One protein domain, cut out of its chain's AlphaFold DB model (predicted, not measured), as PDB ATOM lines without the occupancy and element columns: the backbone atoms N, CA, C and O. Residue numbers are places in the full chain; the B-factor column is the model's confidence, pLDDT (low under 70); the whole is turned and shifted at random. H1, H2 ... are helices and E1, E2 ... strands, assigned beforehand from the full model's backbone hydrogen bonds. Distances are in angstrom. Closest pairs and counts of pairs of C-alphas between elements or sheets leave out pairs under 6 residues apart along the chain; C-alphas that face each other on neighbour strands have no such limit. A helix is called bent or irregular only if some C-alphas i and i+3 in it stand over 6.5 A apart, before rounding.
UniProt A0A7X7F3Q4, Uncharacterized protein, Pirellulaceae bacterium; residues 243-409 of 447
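What this domain is: This is residues 243 to 409 of the 447 residues of an uncharacterized protein of Pirellulaceae bacterium (UniProt A0A7X7F3Q4). The domain has three small strand groups in succession along its longest axis: the pair E2 and E3 with H3 and H1 at one end, the pair E1 and E4 with H2, H4 and H5 in the middle, and at the other end a four-strand sheet, E5 E6 E7 E8, with the short helix H6 over its strand E6. Residues 334 to 349 make a wide loop between E3 and H4. The printed part has 167 residues, with six helices and eight strands in the order H1 E1 H2 E2 H3 E3 H4 E4 H5 E5 H6 E6 E7 E8. The mixed sheet runs E5 E6 E7 E8; E1 and E4 are antiparallel, E2 and E3 parallel. The class is mixed, helices and strands; the whole is compact, with a radius of gyration of the C-alphas of 17.4 A and spans of 52 by 39 by 31 A.

Where its parts are: H1, residues 248 to 261, 20.1 A long, begins at C-alpha 248 (171.807, 154.517, 193.715). E1 is residues 275 to 277. H2, residues 279 to 296, 17.3 A, is irregular, with C-alphas 280 and 283 8.2 A apart, and has a kink of 86 degrees near residue 286. E2 is residues 299 to 302, H3 306 to 315, 14.3 A, E3 330 to 333, H4 350 to 353 and E4 354 to 356. H5 is residues 363 to 374, 15.1 A. E5 is residues 377 to 379, H6 382 to 387, E6 392 to 394, E7 398 to 400 and E8 406 to 408, ending at C-alpha 408 (149.153, 161.922, 179.273).

How they stand to each other: H1 touches H3 with residues 257 to 261 alone, closest C-alphas Leu 261 and Val 308, 7.6 A, opposite ways at a steep tilt of 69 degrees, only just short of about perpendicular. E2, H3, E3 and E5, H6, E6 are strand-helix-strand units, parallel neighbours with a helix between, both right-handed crossovers; N 301 and O 331 are 2.9 A apart, N 379 and O 393 2.8 A. In E1 and E4, N 355 and O 276 are 2.7 A apart. H5 touches H4 with residues 370 to 374 alone, closest C-alphas Leu 370 and Leu 351, 7.3 A. H2 and H4 only graze the four-strand sheet. H6 is on it, 8.3 A high, along E6 at 1 degree on the local plane; it lies over E6, with 2 C-alphas on E5, only just too few to lie over that too. E6 E7 E8 form a meander, each strand the antiparallel neighbour of the one before, with hairpins E6 and E7, N 400 to O 392 2.8 A, and E7 and E8, N 399 to O 407 2.8 A. Every O i to N i+4 pair is within hydrogen-bond range in H1, H3, H5 and H6, 7 of 14 in H2; H4 is too short for one.

The domain as a whole: The C-alphas farthest apart, of Gly 262 and Glu 383, are 53.1 A apart. The printed part has no cut. The links H1 to E1, H3 to E3 and E3 to H4 are long. The mean pLDDT of the printed part is 85.9; residues 243 to 245, 321 and 335 to 343 are under 70.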
ATOM      1  N   GLN A 243     174.649 162.635 195.006       53.56
ATOM      2  CA  GLN A 243     175.343 163.492 194.022       53.56
ATOM      3  C   GLN A 243     174.965 163.236 192.543       53.56
ATOM      4  O   GLN A 243     175.661 163.708 191.644       53.56
ATOM      5  N   GLY A 244     173.866 162.533 192.245       61.62
ATOM      6  CA  GLY A 244     173.476 162.223 190.862       61.62
ATOM      7  C   GLY A 244     171.969 162.100 190.632       61.62
ATOM      8  O   GLY A 244     171.200 161.853 191.556       61.62
ATOM      9  N   ASN A 245     171.556 162.250 189.368       65.56
ATOM     10  CA  ASN A 245     170.171 162.050 188.907       65.56
ATOM     11  C   ASN A 245     169.830 160.566 188.644       65.56
ATOM     12  O   ASN A 245     168.745 160.250 188.156       65.56
ATOM     13  N   LEU A 246     170.768 159.658 188.921       75.69
ATOM     14  CA  LEU A 246     170.593 158.217 188.774       75.69
ATOM     15  C   LEU A 246     170.217 157.593 190.123       75.69
ATOM     16  O   LEU A 246     170.813 157.961 191.135       75.69
ATOM     17  N   PRO A 247     169.297 156.613 190.135       79.62
ATOM     18  CA  PRO A 247     169.077 155.767 191.300       79.62
ATOM     19  C   PRO A 247     170.375 155.101 191.769       79.62
ATOM     20  O   PRO A 247     171.145 154.599 190.946       79.62
ATOM     21  N   GLU A 248     170.582 155.043 193.086       78.62
ATOM     22  CA  GLU A 248     171.807 154.517 193.715       78.62
ATOM     23  C   GLU A 248     172.153 153.104 193.226       78.62
ATOM     24  O   GLU A 248     173.310 152.784 192.950       78.62
ATOM     25  N   TRP A 249     171.136 152.263 193.022       82.94
ATOM     26  CA  TRP A 249     171.331 150.900 192.537       82.94
ATOM     27  C   TRP A 249     171.915 150.846 191.118       82.94
ATOM     28  O   TRP A 249     172.637 149.906 190.813       82.94
ATOM     29  N   MET A 250     171.634 151.827 190.248       86.56
ATOM     30  CA  MET A 250     172.189 151.866 188.886       86.56
ATOM     31  C   MET A 250     173.661 152.269 188.903       86.56
ATOM     32  O   MET A 250     174.459 151.694 188.162       86.56
ATOM     33  N   VAL A 251     174.016 153.227 189.765       85.12
ATOM     34  CA  VAL A 251     175.407 153.635 189.995       85.12
ATOM     35  C   VAL A 251     176.201 152.453 190.549       85.12
ATOM     36  O   VAL A 251     177.214 152.071 189.967       85.12
ATOM     37  N   SER A 252     175.675 151.807 191.593       86.31
ATOM     38  CA  SER A 252     176.253 150.596 192.185       86.31
ATOM     39  C   SER A 252     176.389 149.462 191.163       86.31
ATOM     40  O   SER A 252     177.456 148.868 191.046       86.31
ATOM     41  N   LEU A 253     175.345 149.195 190.367       87.56
ATOM     42  CA  LEU A 253     175.359 148.145 189.348       87.56
ATOM     43  C   LEU A 253     176.449 148.384 188.299       87.56
ATOM     44  O   LEU A 253     177.168 147.451 187.940       87.56
ATOM     45  N   ARG A 254     176.580 149.622 187.803       90.62
ATOM     46  CA  ARG A 254     177.643 149.971 186.855       90.62
ATOM     47  C   ARG A 254     179.018 149.824 187.496       90.62
ATOM     48  O   ARG A 254     179.907 149.296 186.834       90.62
ATOM     49  N   GLY A 255     179.185 150.277 188.739       88.25
ATOM     50  CA  GLY A 255     180.433 150.140 189.490       88.25
ATOM     51  C   GLY A 255     180.884 148.681 189.569       88.25
ATOM     52  O   GLY A 255     181.999 148.367 189.156       88.25
ATOM     53  N   THR A 256     179.990 147.778 189.982       88.75
ATOM     54  CA  THR A 256     180.257 146.330 190.036       88.75
ATOM     55  C   THR A 256     180.590 145.759 188.658       88.75
ATOM     56  O   THR A 256     181.627 145.128 188.490       88.75
ATOM     57  N   LEU A 257     179.773 146.054 187.642       90.12
ATOM     58  CA  LEU A 257     179.989 145.559 186.279       90.12
ATOM     59  C   LEU A 257     181.333 146.026 185.696       90.12
ATOM     60  O   LEU A 257     182.022 145.264 185.020       90.12
ATOM     61  N   CYS A 258     181.713 147.282 185.936       92.69
ATOM     62  CA  CYS A 258     182.990 147.824 185.481       92.69
ATOM     63  C   CYS A 258     184.165 147.209 186.248       92.69
ATOM     64  O   CYS A 258     185.177 146.896 185.626       92.69
ATOM     65  N   ALA A 259     184.027 146.994 187.559       91.44
ATOM     66  CA  ALA A 259     185.046 146.343 188.376       91.44
ATOM     67  C   ALA A 259     185.299 144.894 187.927       91.44
ATOM     68  O   ALA A 259     186.451 144.523 187.699       91.44
ATOM     69  N   ASP A 260     184.237 144.117 187.706       91.00
ATOM     70  CA  ASP A 260     184.324 142.710 187.294       91.00
ATOM     71  C   ASP A 260     184.947 142.540 185.900       91.00
ATOM     72  O   ASP A 260     185.614 141.546 185.617       91.00
ATOM     73  N   LEU A 261     184.748 143.525 185.018       91.69
ATOM     74  CA  LEU A 261     185.273 143.524 183.650       91.69
ATOM     75  C   LEU A 261     186.590 144.301 183.490       91.69
ATOM     76  O   LEU A 261     187.137 144.338 182.386       91.69
ATOM     77  N   GLY A 262     187.096 144.937 184.553       90.50
ATOM     78  CA  GLY A 262     188.292 145.784 184.502       90.50
ATOM     79  C   GLY A 262     188.144 147.023 183.605       90.50
ATOM     80  O   GLY A 262     189.114 147.455 182.981       90.50
ATOM     81  N   LEU A 263     186.934 147.577 183.496       92.56
ATOM     82  CA  LEU A 263     186.605 148.749 182.677       92.56
ATOM     83  C   LEU A 263     186.502 150.021 183.527       92.56
ATOM     84  O   LEU A 263     186.267 149.973 184.732       92.56
ATOM     85  N   SER A 264     186.636 151.191 182.896       90.38
ATOM     86  CA  SER A 264     186.314 152.457 183.558       90.38
ATOM     87  C   SER A 264     184.807 152.705 183.523       90.38
ATOM     88  O   SER A 264     184.180 152.550 182.479       90.38
ATOM     89  N   GLU A 265     184.226 153.223 184.609       88.44
ATOM     90  CA  GLU A 265     182.823 153.672 184.609       88.44
ATOM     91  C   GLU A 265     182.519 154.720 183.524       88.44
ATOM     92  O   GLU A 265     181.389 154.821 183.048       88.44
ATOM     93  N   ARG A 266     183.536 155.476 183.086       87.75
ATOM     94  CA  ARG A 266     183.413 156.452 181.990       87.75
ATOM     95  C   ARG A 266     183.238 155.800 180.615       87.75
ATOM     96  O   ARG A 266     182.765 156.467 179.700       87.75
ATOM     97  N   ASP A 267     183.631 154.536 180.450       89.69
ATOM     98  CA  ASP A 267     183.476 153.800 179.190       89.69
ATOM     99  C   ASP A 267     182.050 153.271 178.989       89.69
ATOM    100  O   ASP A 267     181.639 153.058 177.844       89.69
ATOM    101  N   LEU A 268     181.301 153.088 180.082       92.06
ATOM    102  CA  LEU A 268     179.927 152.586 180.103       92.06
ATOM    103  C   LEU A 268     178.983 153.584 180.802       92.06
ATOM    104  O   LEU A 268     178.406 153.269 181.843       92.06
ATOM    105  N   PRO A 269     178.820 154.815 180.290       92.31
ATOM    106  CA  PRO A 269     177.941 155.799 180.912       92.31
ATOM    107  C   PRO A 269     176.465 155.444 180.694       92.31
ATOM    108  O   PRO A 269     176.087 154.869 179.669       92.31
ATOM    109  N   PHE A 270     175.599 155.873 181.609       92.31
ATOM    110  CA  PHE A 270     174.174 155.985 181.303       92.31
ATOM    111  C   PHE A 270     173.921 157.209 180.421       92.31
ATOM    112  O   PHE A 270     174.609 158.227 180.540       92.31
ATOM    113  N   ALA A 271     172.906 157.159 179.554       90.06
ATOM    114  CA  ALA A 271     172.589 158.302 178.697       90.06
ATOM    115  C   ALA A 271     172.258 159.575 179.511       90.06
ATOM    116  O   ALA A 271     172.638 160.669 179.093       90.06
ATOM    117  N   ALA A 272     171.656 159.431 180.703       88.19
ATOM    118  CA  ALA A 272     171.374 160.506 181.665       88.19
ATOM    119  C   ALA A 272     172.614 161.299 182.121       88.19
ATOM    120  O   ALA A 272     172.482 162.420 182.595       88.19
ATOM    121  N   GLU A 273     173.820 160.742 181.989       87.88
ATOM    122  CA  GLU A 273     175.070 161.433 182.342       87.88
ATOM    123  C   GLU A 273     175.645 162.272 181.194       87.88
ATOM    124  O   GLU A 273     176.582 163.052 181.392       87.88
ATOM    125  N   ILE A 274     175.110 162.095 179.983       88.94
ATOM    126  CA  ILE A 274     175.525 162.805 178.768       88.94
ATOM    127  C   ILE A 274     174.511 163.895 178.406       88.94
ATOM    128  O   ILE A 274     174.893 164.907 177.811       88.94
ATOM    129  N   ILE A 275     173.240 163.705 178.766       89.00
ATOM    130  CA  ILE A 275     172.137 164.611 178.439       89.00
ATOM    131  C   ILE A 275     171.573 165.257 179.702       89.00
ATOM    132  O   ILE A 275     171.378 164.607 180.723       89.00
ATOM    133  N   SER A 276     171.264 166.542 179.614       87.00
ATOM    134  CA  SER A 276     170.593 167.305 180.665       87.00
ATOM    135  C   SER A 276     169.593 168.261 180.026       87.00
ATOM    136  O   SER A 276     169.774 168.651 178.875       87.00
ATOM    137  N   VAL A 277     168.524 168.627 180.729       88.25
ATOM    138  CA  VAL A 277     167.619 169.678 180.245       88.25
ATOM    139  C   VAL A 277     168.302 171.026 180.444       88.25
ATOM    140  O   VAL A 277     168.937 171.258 181.476       88.25
ATOM    141  N   ASP A 278     168.196 171.906 179.454       87.50
ATOM    142  CA  ASP A 278     168.711 173.263 179.575       87.50
ATOM    143  C   ASP A 278     167.995 173.992 180.740       87.50
ATOM    144  O   ASP A 278     166.759 173.980 180.789       87.50
ATOM    145  N   PRO A 279     168.724 174.613 181.692       84.12
ATOM    146  CA  PRO A 279     168.127 175.331 182.819       84.12
ATOM    147  C   PRO A 279     167.074 176.378 182.429       84.12
ATOM    148  O   PRO A 279     166.115 176.563 183.182       84.12
ATOM    149  N   ASP A 280     167.206 177.007 181.260       89.06
ATOM    150  CA  ASP A 280     166.256 178.014 180.767       89.06
ATOM    151  C   ASP A 280     164.923 177.383 180.324       89.06
ATOM    152  O   ASP A 280     163.898 178.053 180.191       89.06
ATOM    153  N   HIS A 281     164.908 176.060 180.145       89.06
ATOM    154  CA  HIS A 281     163.781 175.279 179.648       89.06
ATOM    155  C   HIS A 281     163.170 174.357 180.715       89.06
ATOM    156  O   HIS A 281     162.411 173.450 180.371       89.06
ATOM    157  N   ARG A 282     163.420 174.612 182.011       84.88
ATOM    158  CA  ARG A 282     162.886 173.830 183.153       84.88
ATOM    159  C   ARG A 282     161.380 173.570 183.105       84.88
ATOM    160  O   ARG A 282     160.929 172.512 183.522       84.88
ATOM    161  N   ALA A 283     160.592 174.487 182.543       88.06
ATOM    162  CA  ALA A 283     159.149 174.293 182.371       88.06
ATOM    163  C   ALA A 283     158.787 173.045 181.531       88.06
ATOM    164  O   ALA A 283     157.673 172.540 181.629       88.06
ATOM    165  N   TRP A 284     159.716 172.546 180.709       90.50
ATOM    166  CA  TRP A 284     159.554 171.348 179.884       90.50
ATOM    167  C   TRP A 284     160.127 170.081 180.524       90.50
ATOM    168  O   TRP A 284     159.878 168.992 180.010       90.50
ATOM    169  N   GLU A 285     160.862 170.199 181.634       87.75
ATOM    170  CA  GLU A 285     161.643 169.117 182.245       87.75
ATOM    171  C   GLU A 285     160.801 167.868 182.497       87.75
ATOM    172  O   GLU A 285     161.176 166.781 182.072       87.75
ATOM    173  N   ALA A 286     159.611 168.024 183.075       86.31
ATOM    174  CA  ALA A 286     158.754 166.889 183.401       86.31
ATOM    175  C   ALA A 286     158.223 166.145 182.156       86.31
ATOM    176  O   ALA A 286     158.043 164.928 182.181       86.31
ATOM    177  N   SER A 287     157.983 166.866 181.059       89.31
ATOM    178  CA  SER A 287     157.510 166.274 179.802       89.31
ATOM    179  C   SER A 287     158.654 165.635 179.016       89.31
ATOM    180  O   SER A 287     158.477 164.566 178.436       89.31
ATOM    181  N   ILE A 288     159.841 166.249 179.056       90.50
ATOM    182  CA  ILE A 288     161.078 165.686 178.506       90.50
ATOM    183  C   ILE A 288     161.465 164.416 179.272       90.50
ATOM    184  O   ILE A 288     161.793 163.411 178.646       90.50
ATOM    185  N   GLU A 289     161.381 164.421 180.607       88.62
ATOM    186  CA  GLU A 289     161.631 163.238 181.433       88.62
ATOM    187  C   GLU A 289     160.683 162.108 181.027       88.62
ATOM    188  O   GLU A 289     161.144 161.000 180.787       88.62
ATOM    189  N   MET A 290     159.380 162.369 180.868       88.88
ATOM    190  CA  MET A 290     158.416 161.326 180.504       88.88
ATOM    191  C   MET A 290     158.811 160.567 179.225       88.88
ATOM    192  O   MET A 290     158.742 159.338 179.203       88.88
ATOM    193  N   VAL A 291     159.274 161.274 178.187       89.62
ATOM    194  CA  VAL A 291     159.657 160.650 176.907       89.62
ATOM    195  C   VAL A 291     161.088 160.110 176.898       89.62
ATOM    196  O   VAL A 291     161.339 159.065 176.299       89.62
ATOM    197  N   LEU A 292     162.031 160.779 177.569       90.81
ATOM    198  CA  LEU A 292     163.441 160.382 177.564       90.81
ATOM    199  C   LEU A 292     163.805 159.405 178.675       90.81
ATOM    200  O   LEU A 292     164.841 158.766 178.553       90.81
ATOM    201  N   ARG A 293     163.008 159.233 179.734       87.56
ATOM    202  CA  ARG A 293     163.403 158.460 180.927       87.56
ATOM    203  C   ARG A 293     163.898 157.056 180.603       87.56
ATOM    204  O   ARG A 293     164.931 156.645 181.119       87.56
ATOM    205  N   GLY A 294     163.204 156.327 179.729       87.50
ATOM    206  CA  GLY A 294     163.644 154.989 179.322       87.50
ATOM    207  C   GLY A 294     165.015 155.000 178.636       87.50
ATOM    208  O   GLY A 294     165.849 154.135 178.897       87.50
ATOM    209  N   PHE A 295     165.270 156.006 177.799       90.12
ATOM    210  CA  PHE A 295     166.557 156.197 177.137       90.12
ATOM    211  C   PHE A 295     167.636 156.685 178.110       90.12
ATOM    212  O   PHE A 295     168.716 156.111 178.149       90.12
ATOM    213  N   ALA A 296     167.325 157.676 178.946       89.00
ATOM    214  CA  ALA A 296     168.214 158.261 179.942       89.00
ATOM    215  C   ALA A 296     168.769 157.198 180.910       89.00
ATOM    216  O   ALA A 296     169.955 157.211 181.230       89.00
ATOM    217  N   LEU A 297     167.937 156.229 181.306       90.56
ATOM    218  CA  LEU A 297     168.309 155.114 182.186       90.56
ATOM    219  C   LEU A 297     168.953 153.923 181.450       90.56
ATOM    220  O   LEU A 297     169.176 152.875 182.054       90.56
ATOM    221  N   SER A 298     169.235 154.046 180.152       92.06
ATOM    222  CA  SER A 298     169.907 152.995 179.390       92.06
ATOM    223  C   SER A 298     171.429 153.115 179.492       92.06
ATOM    224  O   SER A 298     171.990 154.196 179.291       92.06
ATOM    225  N   LEU A 299     172.100 151.995 179.764       93.88
ATOM    226  CA  LEU A 299     173.560 151.896 179.791       93.88
ATOM    227  C   LEU A 299     174.109 151.887 178.359       93.88
ATOM    228  O   LEU A 299     173.712 151.052 177.546       93.88
ATOM    229  N   LEU A 300     175.020 152.795 178.024       93.62
ATOM    230  CA  LEU A 300     175.618 152.869 176.692       93.62
ATOM    231  C   LEU A 300     176.849 151.968 176.623       93.62
ATOM    232  O   LEU A 300     177.827 152.188 177.332       93.62
ATOM    233  N   VAL A 301     176.813 150.963 175.747       94.12
ATOM    234  CA  VAL A 301     177.866 149.949 175.629       94.12
ATOM    235  C   VAL A 301     178.556 150.074 174.270       94.12
ATOM    236  O   VAL A 301     177.980 149.665 173.256       94.12
ATOM    237  N   PRO A 302     179.789 150.613 174.204       93.38
ATOM    238  CA  PRO A 302     180.586 150.663 172.982       93.38
ATOM    239  C   PRO A 302     180.722 149.294 172.316       93.38
ATOM    240  O   PRO A 302     180.916 148.283 172.987       93.38
ATOM    241  N   GLN A 303     180.715 149.264 170.981       91.00
ATOM    242  CA  GLN A 303     180.837 148.039 170.182       91.00
ATOM    243  C   GLN A 303     182.002 147.138 170.613       91.00
ATOM    244  O   GLN A 303     181.861 145.917 170.601       91.00
ATOM    245  N   ARG A 304     183.129 147.743 171.012       90.12
ATOM    246  CA  ARG A 304     184.327 147.041 171.497       90.12
ATOM    247  C   ARG A 304     184.097 146.239 172.784       90.12
ATOM    248  O   ARG A 304     184.759 145.232 172.980       90.12
ATOM    249  N   TYR A 305     183.150 146.655 173.627       93.12
ATOM    250  CA  TYR A 305     182.836 146.008 174.908       93.12
ATOM    251  C   TYR A 305     181.549 145.185 174.875       93.12
ATOM    252  O   TYR A 305     181.277 144.454 175.822       93.12
ATOM    253  N   TYR A 306     180.770 145.271 173.793       93.25
ATOM    254  CA  TYR A 306     179.452 144.646 173.705       93.25
ATOM    255  C   TYR A 306     179.466 143.161 174.071       93.25
ATOM    256  O   TYR A 306     178.667 142.752 174.902       93.25
ATOM    257  N   HIS A 307     180.394 142.380 173.505       92.38
ATOM    258  CA  HIS A 307     180.465 140.939 173.751       92.38
ATOM    259  C   HIS A 307     180.680 140.618 175.239       92.38
ATOM    260  O   HIS A 307     179.916 139.853 175.824       92.38
ATOM    261  N   VAL A 308     181.665 141.267 175.865       93.38
ATOM    262  CA  VAL A 308     182.042 141.029 177.267       93.38
ATOM    263  C   VAL A 308     180.930 141.464 178.223       93.38
ATOM    264  O   VAL A 308     180.575 140.726 179.137       93.38
ATOM    265  N   VAL A 309     180.315 142.622 177.962       92.69
ATOM    266  CA  VAL A 309     179.195 143.138 178.762       92.69
ATOM    267  C   VAL A 309     177.956 142.255 178.613       92.69
ATOM    268  O   VAL A 309     177.332 141.929 179.617       92.69
ATOM    269  N   SER A 310     177.609 141.816 177.396       92.81
ATOM    270  CA  SER A 310     176.449 140.938 177.190       92.81
ATOM    271  C   SER A 310     176.615 139.587 177.883       92.81
ATOM    272  O   SER A 310     175.677 139.124 178.524       92.81
ATOM    273  N   CYS A 311     177.813 138.990 177.825       91.75
ATOM    274  CA  CYS A 311     178.102 137.741 178.529       91.75
ATOM    275  C   CYS A 311     178.067 137.928 180.049       91.75
ATOM    276  O   CYS A 311     177.598 137.046 180.761       91.75
ATOM    277  N   HIS A 312     178.541 139.063 180.566       93.25
ATOM    278  CA  HIS A 312     178.476 139.341 181.997       93.25
ATOM    279  C   HIS A 312     177.026 139.496 182.475       93.25
ATOM    280  O   HIS A 312     176.635 138.837 183.434       93.25
ATOM    281  N   VAL A 313     176.217 140.303 181.781       91.50
ATOM    282  CA  VAL A 313     174.811 140.549 182.147       91.50
ATOM    283  C   VAL A 313     173.966 139.271 182.097       91.50
ATOM    284  O   VAL A 313     173.104 139.098 182.949       91.50
ATOM    285  N   ASP A 314     174.213 138.371 181.143       92.62
ATOM    286  CA  ASP A 314     173.493 137.090 181.043       92.62
ATOM    287  C   ASP A 314     173.831 136.129 182.201       92.62
ATOM    288  O   ASP A 314     172.969 135.412 182.702       92.62
ATOM    289  N   ASN A 315     175.076 136.171 182.689       90.81
ATOM    290  CA  ASN A 315     175.566 135.281 183.745       90.81
ATOM    291  C   ASN A 315     175.344 135.802 185.180       90.81
ATOM    292  O   ASN A 315     175.597 135.062 186.131       90.81
ATOM    293  N   HIS A 316     174.884 137.046 185.369       88.44
ATOM    294  CA  HIS A 316     174.757 137.671 186.694       88.44
ATOM    295  C   HIS A 316     173.340 138.189 186.963       88.44
ATOM    296  O   HIS A 316     172.734 138.893 186.157       88.44
ATOM    297  N   ARG A 317     172.806 137.893 188.158       86.44
ATOM    298  CA  ARG A 317     171.507 138.425 188.593       86.44
ATOM    299  C   ARG A 317     171.639 139.902 188.961       86.44
ATOM    300  O   ARG A 317     172.320 140.250 189.919       86.44
ATOM    301  N   LEU A 318     170.892 140.752 188.264       87.38
ATOM    302  CA  LEU A 318     170.807 142.181 188.561       87.38
ATOM    303  C   LEU A 318     169.898 142.401 189.777       87.38
ATOM    304  O   LEU A 318     168.693 142.146 189.699       87.38
ATOM    305  N   ALA A 319     170.454 142.859 190.898       83.44
ATOM    306  CA  ALA A 319     169.700 143.181 192.107       83.44
ATOM    307  C   ALA A 319     170.207 144.470 192.770       83.44
ATOM    308  O   ALA A 319     171.365 144.840 192.595       83.44
ATOM    309  N   ASP A 320     169.336 145.156 193.511       78.56
ATOM    310  CA  ASP A 320     169.729 146.301 194.343       78.56
ATOM    311  C   ASP A 320     170.276 145.866 195.718       78.56
ATOM    312  O   ASP A 320     170.299 144.679 196.048       78.56
ATOM    313  N   GLY A 321     170.679 146.836 196.550       69.19
ATOM    314  CA  GLY A 321     171.199 146.591 197.903       69.19
ATOM    315  C   GLY A 321     170.220 145.905 198.870       69.19
ATOM    316  O   GLY A 321     170.639 145.448 199.928       69.19
ATOM    317  N   SER A 322     168.935 145.788 198.510       74.88
ATOM    318  CA  SER A 322     167.911 145.053 199.268       74.88
ATOM    319  C   SER A 322     167.660 143.630 198.736       74.88
ATOM    320  O   SER A 322     166.846 142.892 199.289       74.88
ATOM    321  N   GLY A 323     168.347 143.226 197.659       74.81
ATOM    322  CA  GLY A 323     168.212 141.913 197.019       74.81
ATOM    323  C   GLY A 323     167.065 141.806 196.002       74.81
ATOM    324  O   GLY A 323     166.834 140.723 195.436       74.81
ATOM    325  N   ARG A 324     166.357 142.909 195.725       82.44
ATOM    326  CA  ARG A 324     165.252 142.960 194.758       82.44
ATOM    327  C   ARG A 324     165.797 142.940 193.332       82.44
ATOM    328  O   ARG A 324     166.724 143.673 193.014       82.44
ATOM    329  N   GLY A 325     165.210 142.106 192.469       84.88
ATOM    330  CA  GLY A 325     165.609 141.993 191.062       84.88
ATOM    331  C   GLY A 325     165.344 143.282 190.279       84.88
ATOM    332  O   GLY A 325     164.269 143.870 190.411       84.88
ATOM    333  N   GLN A 326     166.314 143.698 189.468       87.75
ATOM    334  CA  GLN A 326     166.296 144.962 188.733       87.75
ATOM    335  C   GLN A 326     166.255 144.752 187.217       87.75
ATOM    336  O   GLN A 326     166.710 143.736 186.691       87.75
ATOM    337  N   ARG A 327     165.708 145.739 186.497       88.50
ATOM    338  CA  ARG A 327     165.661 145.755 185.028       88.50
ATOM    339  C   ARG A 327     166.724 146.707 184.491       88.50
ATOM    340  O   ARG A 327     166.583 147.917 184.642       88.50
ATOM    341  N   LEU A 328     167.720 146.172 183.791       90.50
ATOM    342  CA  LEU A 328     168.687 146.964 183.030       90.50
ATOM    343  C   LEU A 328     168.315 146.972 181.547       90.50
ATOM    344  O   LEU A 328     168.016 145.934 180.961       90.50
ATOM    345  N   VAL A 329     168.376 148.150 180.931       92.38
ATOM    346  CA  VAL A 329     168.393 148.298 179.475       92.38
ATOM    347  C   VAL A 329     169.783 148.783 179.102       92.38
ATOM    348  O   VAL A 329     170.270 149.751 179.681       92.38
ATOM    349  N   TYR A 330     170.431 148.124 178.147       92.62
ATOM    350  CA  TYR A 330     171.709 148.575 177.614       92.62
ATOM    351  C   TYR A 330     171.641 148.683 176.093       92.62
ATOM    352  O   TYR A 330     170.987 147.881 175.422       92.62
ATOM    353  N   LEU A 331     172.281 149.712 175.545       92.62
ATOM    354  CA  LEU A 331     172.265 150.040 174.125       92.62
ATOM    355  C   LEU A 331     173.641 149.779 173.532       92.62
ATOM    356  O   LEU A 331     174.654 150.300 173.998       92.62
ATOM    357  N   ARG A 332     173.668 148.974 172.471       91.94
ATOM    358  CA  ARG A 332     174.879 148.677 171.711       91.94
ATOM    359  C   ARG A 332     175.244 149.873 170.828       91.94
ATOM    360  O   ARG A 332     174.567 150.158 169.842       91.94
ATOM    361  N   VAL A 333     176.350 150.532 171.154       88.81
ATOM    362  CA  VAL A 333     176.874 151.700 170.437       88.81
ATOM    363  C   VAL A 333     177.844 151.244 169.343       88.81
ATOM    364  O   VAL A 333     179.039 151.060 169.576       88.81
ATOM    365  N   GLY A 334     177.307 151.010 168.144       82.12
ATOM    366  CA  GLY A 334     178.063 150.688 166.928       82.12
ATOM    367  C   GLY A 334     178.673 151.912 166.233       82.12
ATOM    368  O   GLY A 334     178.230 153.039 166.451       82.12
ATOM    369  N   GLN A 335     179.643 151.691 165.336       65.88
ATOM    370  CA  GLN A 335     180.005 152.705 164.339       65.88
ATOM    371  C   GLN A 335     178.828 152.860 163.368       65.88
ATOM    372  O   GLN A 335     178.556 151.966 162.571       65.88
ATOM    373  N   ARG A 336     178.094 153.972 163.461       61.84
ATOM    374  CA  ARG A 336     177.107 154.346 162.443       61.84
ATOM    375  C   ARG A 336     177.824 155.129 161.346       61.84
ATOM    376  O   ARG A 336     178.405 156.171 161.624       61.84
ATOM    377  N   SER A 337     177.759 154.639 160.110       46.38
ATOM    378  CA  SER A 337     178.318 155.309 158.921       46.38
ATOM    379  C   SER A 337     177.395 156.390 158.330       46.38
ATOM    380  O   SER A 337     177.638 156.867 157.225       46.38
ATOM    381  N   GLY A 338     176.326 156.774 159.033       52.16
ATOM    382  CA  GLY A 338     175.417 157.837 158.611       52.16
ATOM    383  C   GLY A 338     175.842 159.174 159.207       52.16
ATOM    384  O   GLY A 338     175.825 159.334 160.424       52.16
ATOM    385  N   ALA A 339     176.216 160.134 158.360       53.62
ATOM    386  CA  ALA A 339     176.264 161.533 158.776       53.62
ATOM    387  C   ALA A 339     174.865 161.958 159.274       53.62
ATOM    388  O   ALA A 339     173.879 161.486 158.701       53.62
ATOM    389  N   PRO A 340     174.753 162.825 160.302       56.78
ATOM    390  CA  PRO A 340     173.459 163.328 160.761       56.78
ATOM    391  C   PRO A 340     172.665 163.890 159.578       56.78
ATOM    392  O   PRO A 340     173.241 164.486 158.657       56.78
ATOM    393  N   SER A 341     171.349 163.661 159.581       55.12
ATOM    394  CA  SER A 341     170.455 164.174 158.543       55.12
ATOM    395  C   SER A 341     170.662 165.686 158.416       55.12
ATOM    396  O   SER A 341     170.534 166.418 159.391       55.12
ATOM    397  N   ARG A 342     171.017 166.175 157.222       53.56
ATOM    398  CA  ARG A 342     171.340 167.598 156.977       53.56
ATOM    399  C   ARG A 342     170.115 168.525 157.009       53.56
ATOM    400  O   ARG A 342     170.231 169.690 156.627       53.56
ATOM    401  N   LEU A 343     168.946 168.030 157.413       62.06
ATOM    402  CA  LEU A 343     167.760 168.861 157.577       62.06
ATOM    403  C   LEU A 343     167.905 169.686 158.865       62.06
ATOM    404  O   LEU A 343     168.210 169.122 159.916       62.06
ATOM    405  N   PRO A 344     167.717 171.015 158.815       70.38
ATOM    406  CA  PRO A 344     167.804 171.837 160.011       70.38
ATOM    407  C   PRO A 344     166.702 171.438 161.000       70.38
ATOM    408  O   PRO A 344     165.524 171.438 160.646       70.38
ATOM    409  N   LEU A 345     167.085 171.129 162.245       76.19
ATOM    410  CA  LEU A 345     166.137 170.872 163.334       76.19
ATOM    411  C   LEU A 345     165.146 172.029 163.455       76.19
ATOM    412  O   LEU A 345     165.559 173.198 163.483       76.19
ATOM    413  N   HIS A 346     163.862 171.705 163.608       79.75
ATOM    414  CA  HIS A 346     162.818 172.705 163.805       79.75
ATOM    415  C   HIS A 346     163.113 173.580 165.038       79.75
ATOM    416  O   HIS A 346     163.708 173.118 166.014       79.75
ATOM    417  N   GLY A 347     162.692 174.852 165.020       80.69
ATOM    418  CA  GLY A 347     162.927 175.797 166.126       80.69
ATOM    419  C   GLY A 347     162.329 175.346 167.467       80.69
ATOM    420  O   GLY A 347     162.884 175.643 168.520       80.69
ATOM    421  N   GLN A 348     161.248 174.565 167.414       85.94
ATOM    422  CA  GLN A 348     160.540 173.990 168.566       85.94
ATOM    423  C   GLN A 348     160.896 172.514 168.839       85.94
ATOM    424  O   GLN A 348     160.182 171.839 169.570       85.94
ATOM    425  N   SER A 349     161.983 171.985 168.270       90.44
ATOM    426  CA  SER A 349     162.434 170.620 168.575       90.44
ATOM    427  C   SER A 349     162.806 170.462 170.057       90.44
ATOM    428  O   SER A 349     163.489 171.320 170.629       90.44
ATOM    429  N   LEU A 350     162.427 169.331 170.661       90.94
ATOM    430  CA  LEU A 350     162.849 168.930 172.007       90.94
ATOM    431  C   LEU A 350     164.373 168.948 172.146       90.94
ATOM    432  O   LEU A 350     164.888 169.322 173.197       90.94
ATOM    433  N   LEU A 351     165.105 168.601 171.086       89.19
ATOM    434  CA  LEU A 351     166.564 168.494 171.116       89.19
ATOM    435  C   LEU A 351     167.252 169.836 171.360       89.19
ATOM    436  O   LEU A 351     168.328 169.870 171.950       89.19
ATOM    437  N   ARG A 352     166.611 170.947 170.977       89.94
ATOM    438  CA  ARG A 352     167.097 172.306 171.272       89.94
ATOM    439  C   ARG A 352     166.944 172.691 172.743       89.94
ATOM    440  O   ARG A 352     167.563 173.653 173.175       89.94
ATOM    441  N   LYS A 353     166.132 171.953 173.504       90.38
ATOM    442  CA  LYS A 353     165.916 172.148 174.946       90.38
ATOM    443  C   LYS A 353     166.848 171.276 175.796       90.38
ATOM    444  O   LYS A 353     166.718 171.256 177.020       90.38
ATOM    445  N   LEU A 354     167.759 170.531 175.161       90.69
ATOM    446  CA  LEU A 354     168.749 169.689 175.823       90.69
ATOM    447  C   LEU A 354     170.133 170.342 175.785       90.69
ATOM    448  O   LEU A 354     170.576 170.860 174.763       90.69
ATOM    449  N   ARG A 355     170.853 170.215 176.896       89.81
ATOM    450  CA  ARG A 355     172.279 170.493 177.016       89.81
ATOM    451  C   ARG A 355     173.052 169.182 177.082       89.81
ATOM    452  O   ARG A 355     172.720 168.277 177.850       89.81
ATOM    453  N   PHE A 356     174.116 169.108 176.296       88.69
ATOM    454  CA  PHE A 356     174.972 167.934 176.194       88.69
ATOM    455  C   PHE A 356     176.274 168.118 176.968       88.69
ATOM    456  O   PHE A 356     176.795 169.228 177.074       88.69
ATOM    457  N   ARG A 357     176.823 167.017 177.485       85.12
ATOM    458  CA  ARG A 357     178.152 166.999 178.097       85.12
ATOM    459  C   ARG A 357     179.231 167.013 177.015       85.12
ATOM    460  O   ARG A 357     179.456 166.006 176.342       85.12
ATOM    461  N   ASP A 358     179.907 168.147 176.875       79.38
ATOM    462  CA  ASP A 358     180.972 168.326 175.890       79.38
ATOM    463  C   ASP A 358     182.142 167.352 176.112       79.38
ATOM    464  O   ASP A 358     182.481 166.987 177.240       79.38
ATOM    465  N   GLY A 359     182.765 166.913 175.014       79.94
ATOM    466  CA  GLY A 359     183.967 166.072 175.038       79.94
ATOM    467  C   GLY A 359     183.747 164.579 175.319       79.94
ATOM    468  O   GLY A 359     184.719 163.826 175.338       79.94
ATOM    469  N   HIS A 360     182.507 164.111 175.508       85.31
ATOM    470  CA  HIS A 360     182.242 162.683 175.706       85.31
ATOM    471  C   HIS A 360     182.342 161.891 174.387       85.31
ATOM    472  O   HIS A 360     181.684 162.227 173.402       85.31
ATOM    473  N   SER A 361     183.102 160.789 174.367       86.62
ATOM    474  CA  SER A 361     183.381 159.996 173.150       86.62
ATOM    475  C   SER A 361     182.127 159.418 172.479       86.62
ATOM    476  O   SER A 361     182.064 159.309 171.258       86.62
ATOM    477  N   LEU A 362     181.109 159.077 173.276       88.62
ATOM    478  CA  LEU A 362     179.826 158.534 172.804       88.62
ATOM    479  C   LEU A 362     178.789 159.602 172.418       88.62
ATOM    480  O   LEU A 362     177.724 159.253 171.908       88.62
ATOM    481  N   LEU A 363     179.076 160.893 172.631       88.19
ATOM    482  CA  LEU A 363     178.124 161.976 172.359       88.19
ATOM    483  C   LEU A 363     177.615 162.006 170.903       88.19
ATOM    484  O   LEU A 363     176.409 162.185 170.727       88.19
ATOM    485  N   PRO A 364     178.453 161.812 169.860       88.38
ATOM    486  CA  PRO A 364     177.968 161.813 168.479       88.38
ATOM    487  C   PRO A 364     176.882 160.763 168.228       88.38
ATOM    488  O   PRO A 364     175.895 161.049 167.560       88.38
ATOM    489  N   TRP A 365     177.025 159.570 168.814       89.44
ATOM    490  CA  TRP A 365     176.025 158.511 168.693       89.44
ATOM    491  C   TRP A 365     174.729 158.864 169.431       89.44
ATOM    492  O   TRP A 365     173.647 158.689 168.880       89.44
ATOM    493  N   VAL A 366     174.836 159.420 170.645       89.44
ATOM    494  CA  VAL A 366     173.671 159.852 171.436       89.44
ATOM    495  C   VAL A 366     172.862 160.914 170.693       89.44
ATOM    496  O   VAL A 366     171.637 160.843 170.696       89.44
ATOM    497  N   LYS A 367     173.522 161.869 170.024       88.06
ATOM    498  CA  LYS A 367     172.836 162.895 169.223       88.06
ATOM    499  C   LYS A 367     172.030 162.288 168.076       88.06
ATOM    500  O   LYS A 367     170.856 162.605 167.952       88.06
ATOM    501  N   VAL A 368     172.624 161.375 167.306       87.38
ATOM    502  CA  VAL A 368     171.922 160.695 166.202       87.38
ATOM    503  C   VAL A 368     170.733 159.879 166.722       87.38
ATOM    504  O   VAL A 368     169.645 159.944 166.160       87.38
ATOM    505  N   GLU A 369     170.906 159.149 167.825       88.88
ATOM    506  CA  GLU A 369     169.826 158.355 168.423       88.88
ATOM    507  C   GLU A 369     168.662 159.235 168.916       88.88
ATOM    508  O   GLU A 369     167.490 158.871 168.788       88.88
ATOM    509  N   LEU A 370     168.981 160.413 169.458       89.88
ATOM    510  CA  LEU A 370     167.998 161.410 169.866       89.88
ATOM    511  C   LEU A 370     167.270 162.039 168.671       89.88
ATOM    512  O   LEU A 370     166.050 162.166 168.722       89.88
ATOM    513  N   GLU A 371     167.983 162.376 167.599       88.38
ATOM    514  CA  GLU A 371     167.408 162.887 166.345       88.38
ATOM    515  C   GLU A 371     166.443 161.887 165.701       88.38
ATOM    516  O   GLU A 371     165.346 162.254 165.286       88.38
ATOM    517  N   GLU A 372     166.793 160.603 165.667       86.06
ATOM    518  CA  GLU A 372     165.963 159.586 165.014       86.06
ATOM    519  C   GLU A 372     164.684 159.250 165.793       86.06
ATOM    520  O   GLU A 372     163.634 158.994 165.193       86.06
ATOM    521  N   ARG A 373     164.764 159.200 167.128       87.19
ATOM    522  CA  ARG A 373     163.698 158.632 167.974       87.19
ATOM    523  C   ARG A 373     162.974 159.649 168.845       87.19
ATOM    524  O   ARG A 373     161.854 159.371 169.274       87.19
ATOM    525  N   PHE A 374     163.607 160.782 169.136       89.94
ATOM    526  CA  PHE A 374     163.174 161.721 170.168       89.94
ATOM    527  C   PHE A 374     163.128 163.180 169.688       89.94
ATOM    528  O   PHE A 374     163.015 164.084 170.518       89.94
ATOM    529  N   ASP A 375     163.144 163.424 168.375       89.12
ATOM    530  CA  ASP A 375     162.863 164.742 167.792       89.12
ATOM    531  C   ASP A 375     161.361 165.078 167.887       89.12
ATOM    532  O   ASP A 375     160.616 165.074 166.907       89.12
ATOM    533  N   PHE A 376     160.888 165.277 169.119       91.62
ATOM    534  CA  PHE A 376     159.523 165.703 169.400       91.62
ATOM    535  C   PHE A 376     159.364 167.195 169.132       91.62
ATOM    536  O   PHE A 376     160.182 168.013 169.556       91.62
ATOM    537  N   PHE A 377     158.244 167.553 168.521       92.62
ATOM    538  CA  PHE A 377     157.815 168.931 168.374       92.62
ATOM    539  C   PHE A 377     157.191 169.437 169.686       92.62
ATOM    540  O   PHE A 377     156.186 168.905 170.159       92.62
ATOM    541  N   CYS A 378     157.810 170.436 170.315       92.88
ATOM    542  CA  CYS A 378     157.332 171.026 171.562       92.88
ATOM    543  C   CYS A 378     156.262 172.093 171.288       92.88
ATOM    544  O   CYS A 378     156.599 173.216 170.922       92.88
ATOM    545  N   CYS A 379     154.997 171.742 171.513       92.81
ATOM    546  CA  CYS A 379     153.834 172.601 171.287       92.81
ATOM    547  C   CYS A 379     153.532 173.466 172.507       92.81
ATOM    548  O   CYS A 379     153.298 172.942 173.605       92.81
ATOM    549  N   ASP A 380     153.484 174.779 172.313       89.00
ATOM    550  CA  ASP A 380     153.076 175.704 173.366       89.00
ATOM    551  C   ASP A 380     151.548 175.762 173.496       89.00
ATOM    552  O   ASP A 380     151.042 175.969 174.604       89.00
ATOM    553  N   THR A 381     150.810 175.499 172.408       90.94
ATOM    554  CA  THR A 381     149.340 175.432 172.419       90.94
ATOM    555  C   THR A 381     148.791 174.050 172.070       90.94
ATOM    556  O   THR A 381     149.477 173.173 171.535       90.94
ATOM    557  N   LEU A 382     147.516 173.834 172.403       88.81
ATOM    558  CA  LEU A 382     146.830 172.588 172.076       88.81
ATOM    559  C   LEU A 382     146.526 172.489 170.574       88.81
ATOM    560  O   LEU A 382     146.553 171.382 170.036       88.81
ATOM    561  N   GLU A 383     146.271 173.611 169.892       89.56
ATOM    562  CA  GLU A 383     146.043 173.614 168.444       89.56
ATOM    563  C   GLU A 383     147.288 173.126 167.690       89.56
ATOM    564  O   GLU A 383     147.177 172.242 166.838       89.56
ATOM    565  N   GLU A 384     148.476 173.621 168.063       89.69
ATOM    566  CA  GLU A 384     149.761 173.163 167.514       89.69
ATOM    567  C   GLU A 384     149.943 171.650 167.709       89.69
ATOM    568  O   GLU A 384     150.340 170.934 166.792       89.69
ATOM    569  N   PHE A 385     149.599 171.139 168.895       90.56
ATOM    570  CA  PHE A 385     149.704 169.715 169.224       90.56
ATOM    571  C   PHE A 385     148.765 168.830 168.396       90.56
ATOM    572  O   PHE A 385     149.130 167.718 167.995       90.56
ATOM    573  N   GLN A 386     147.552 169.308 168.117       87.69
ATOM    574  CA  GLN A 386     146.595 168.590 167.279       87.69
ATOM    575  C   GLN A 386     147.052 168.555 165.816       87.69
ATOM    576  O   GLN A 386     147.021 167.481 165.206       87.69
ATOM    577  N   GLN A 387     147.536 169.687 165.296       87.94
ATOM    578  CA  GLN A 387     147.991 169.843 163.910       87.94
ATOM    579  C   GLN A 387     149.339 169.170 163.620       87.94
ATOM    580  O   GLN A 387     149.599 168.821 162.473       87.94
ATOM    581  N   ALA A 388     150.191 168.958 164.628       85.62
ATOM    582  CA  ALA A 388     151.515 168.374 164.435       85.62
ATOM    583  C   ALA A 388     151.457 166.979 163.779       85.62
ATOM    584  O   ALA A 388     150.938 166.016 164.355       85.62
ATOM    585  N   GLU A 389     152.035 166.844 162.588       78.75
ATOM    586  CA  GLU A 389     152.141 165.580 161.858       78.75
ATOM    587  C   GLU A 389     153.372 164.795 162.342       78.75
ATOM    588  O   GLU A 389     154.443 164.830 161.744       78.75
ATOM    589  N   GLY A 390     153.256 164.105 163.483       85.38
ATOM    590  CA  GLY A 390     154.329 163.253 164.001       85.38
ATOM    591  C   GLY A 390     154.452 163.245 165.520       85.38
ATOM    592  O   GLY A 390     153.455 163.240 166.239       85.38
ATOM    593  N   LEU A 391     155.697 163.179 165.996       91.75
ATOM    594  CA  LEU A 391     156.025 163.208 167.419       91.75
ATOM    595  C   LEU A 391     155.812 164.624 167.959       91.75
ATOM    596  O   LEU A 391     156.479 165.552 167.510       91.75
ATOM    597  N   ALA A 392     154.923 164.793 168.933       92.56
ATOM    598  CA  ALA A 392     154.665 166.092 169.553       92.56
ATOM    599  C   ALA A 392     154.471 165.962 171.063       92.56
ATOM    600  O   ALA A 392     154.062 164.907 171.552       92.56
ATOM    601  N   LEU A 393     154.761 167.020 171.815       94.12
ATOM    602  CA  LEU A 393     154.492 167.070 173.250       94.12
ATOM    603  C   LEU A 393     154.197 168.487 173.733       94.12
ATOM    604  O   LEU A 393     154.714 169.458 173.193       94.12
ATOM    605  N   THR A 394     153.402 168.587 174.793       93.06
ATOM    606  CA  THR A 394     153.114 169.847 175.500       93.06
ATOM    607  C   THR A 394     153.838 169.895 176.847       93.06
ATOM    608  O   THR A 394     154.303 168.869 177.339       93.06
ATOM    609  N   ARG A 395     153.881 171.068 177.494       91.62
ATOM    610  CA  ARG A 395     154.465 171.241 178.844       91.62
ATOM    611  C   ARG A 395     153.771 170.405 179.925       91.62
ATOM    612  O   ARG A 395     154.406 170.029 180.907       91.62
ATOM    613  N   ASN A 396     152.498 170.072 179.719       90.31
ATOM    614  CA  ASN A 396     151.651 169.356 180.674       90.31
ATOM    615  C   ASN A 396     151.681 167.832 180.455       90.31
ATOM    616  O   ASN A 396     150.644 167.177 180.552       90.31
ATOM    617  N   ARG A 397     152.847 167.276 180.094       90.44
ATOM    618  CA  ARG A 397     153.098 165.832 179.927       90.44
ATOM    619  C   ARG A 397     152.106 165.127 179.004       90.44
ATOM    620  O   ARG A 397     151.804 163.956 179.197       90.44
ATOM    621  N   HIS A 398     151.598 165.832 177.996       92.44
ATOM    622  CA  HIS A 398     150.746 165.253 176.960       92.44
ATOM    623  C   HIS A 398     151.593 165.028 175.711       92.44
ATOM    624  O   HIS A 398     152.115 165.992 175.152       92.44
ATOM    625  N   VAL A 399     151.749 163.768 175.311       91.94
ATOM    626  CA  VAL A 399     152.630 163.308 174.234       91.94
ATOM    627  C   VAL A 399     151.820 162.608 173.153       91.94
ATOM    628  O   VAL A 399     150.926 161.811 173.431       91.94
ATOM    629  N   LYS A 400     152.172 162.892 171.905       90.75
ATOM    630  CA  LYS A 400     151.673 162.265 170.686       90.75
ATOM    631  C   LYS A 400     152.814 161.482 170.051       90.75
ATOM    632  O   LYS A 400     153.887 162.035 169.810       90.75
ATOM    633  N   TYR A 401     152.586 160.201 169.785       89.19
ATOM    634  CA  TYR A 401     153.522 159.350 169.052       89.19
ATOM    635  C   TYR A 401     153.084 159.204 167.589       89.19
ATOM    636  O   TYR A 401     151.947 159.514 167.239       89.19
ATOM    637  N   ARG A 402     153.966 158.692 166.716       81.12
ATOM    638  CA  ARG A 402     153.608 158.393 165.318       81.12
ATOM    639  C   ARG A 402     152.449 157.381 165.287       81.12
ATOM    640  O   ARG A 402     152.573 156.298 165.856       81.12
ATOM    641  N   GLY A 403     151.339 157.735 164.634       75.06
ATOM    642  CA  GLY A 403     150.106 156.937 164.585       75.06
ATOM    643  C   GLY A 403     148.990 157.502 165.476       75.06
ATOM    644  O   GLY A 403     148.884 158.711 165.643       75.06
ATOM    645  N   SER A 404     148.148 156.632 166.040       77.50
ATOM    646  CA  SER A 404     146.972 157.001 166.852       77.50
ATOM    647  C   SER A 404     147.218 157.006 168.372       77.50
ATOM    648  O   SER A 404     146.268 157.051 169.153       77.50
ATOM    649  N   ARG A 405     148.481 156.936 168.825       87.88
ATOM    650  CA  ARG A 405     148.820 156.824 170.255       87.88
ATOM    651  C   ARG A 405     149.096 158.191 170.880       87.88
ATOM    652  O   ARG A 405     150.070 158.856 170.530       87.88
ATOM    653  N   HIS A 406     148.291 158.530 171.882       90.06
ATOM    654  CA  HIS A 406     148.481 159.677 172.765       90.06
ATOM    655  C   HIS A 406     148.656 159.197 174.208       90.06
ATOM    656  O   HIS A 406     148.036 158.220 174.624       90.06
ATOM    657  N   GLU A 407     149.513 159.870 174.964       90.44
ATOM    658  CA  GLU A 407     149.821 159.543 176.353       90.44
ATOM    659  C   GLU A 407     149.843 160.826 177.177       90.44
ATOM    660  O   GLU A 407     150.503 161.794 176.803       90.44
ATOM    661  N   LYS A 408     149.109 160.842 178.290       89.44
ATOM    662  CA  LYS A 408     149.153 161.922 179.273       89.44
ATOM    663  C   LYS A 408     149.386 161.320 180.651       89.44
ATOM    664  O   LYS A 408     148.621 160.445 181.054       89.44
ATOM    665  N   ASP A 409     150.415 161.781 181.354       83.94
ATOM    666  CA  ASP A 409     150.749 161.286 182.694       83.94
ATOM    667  C   ASP A 409     150.813 162.423 183.721       83.94
ATOM    668  O   ASP A 409     151.852 163.049 183.940       83.94
TER     669      ASP A 409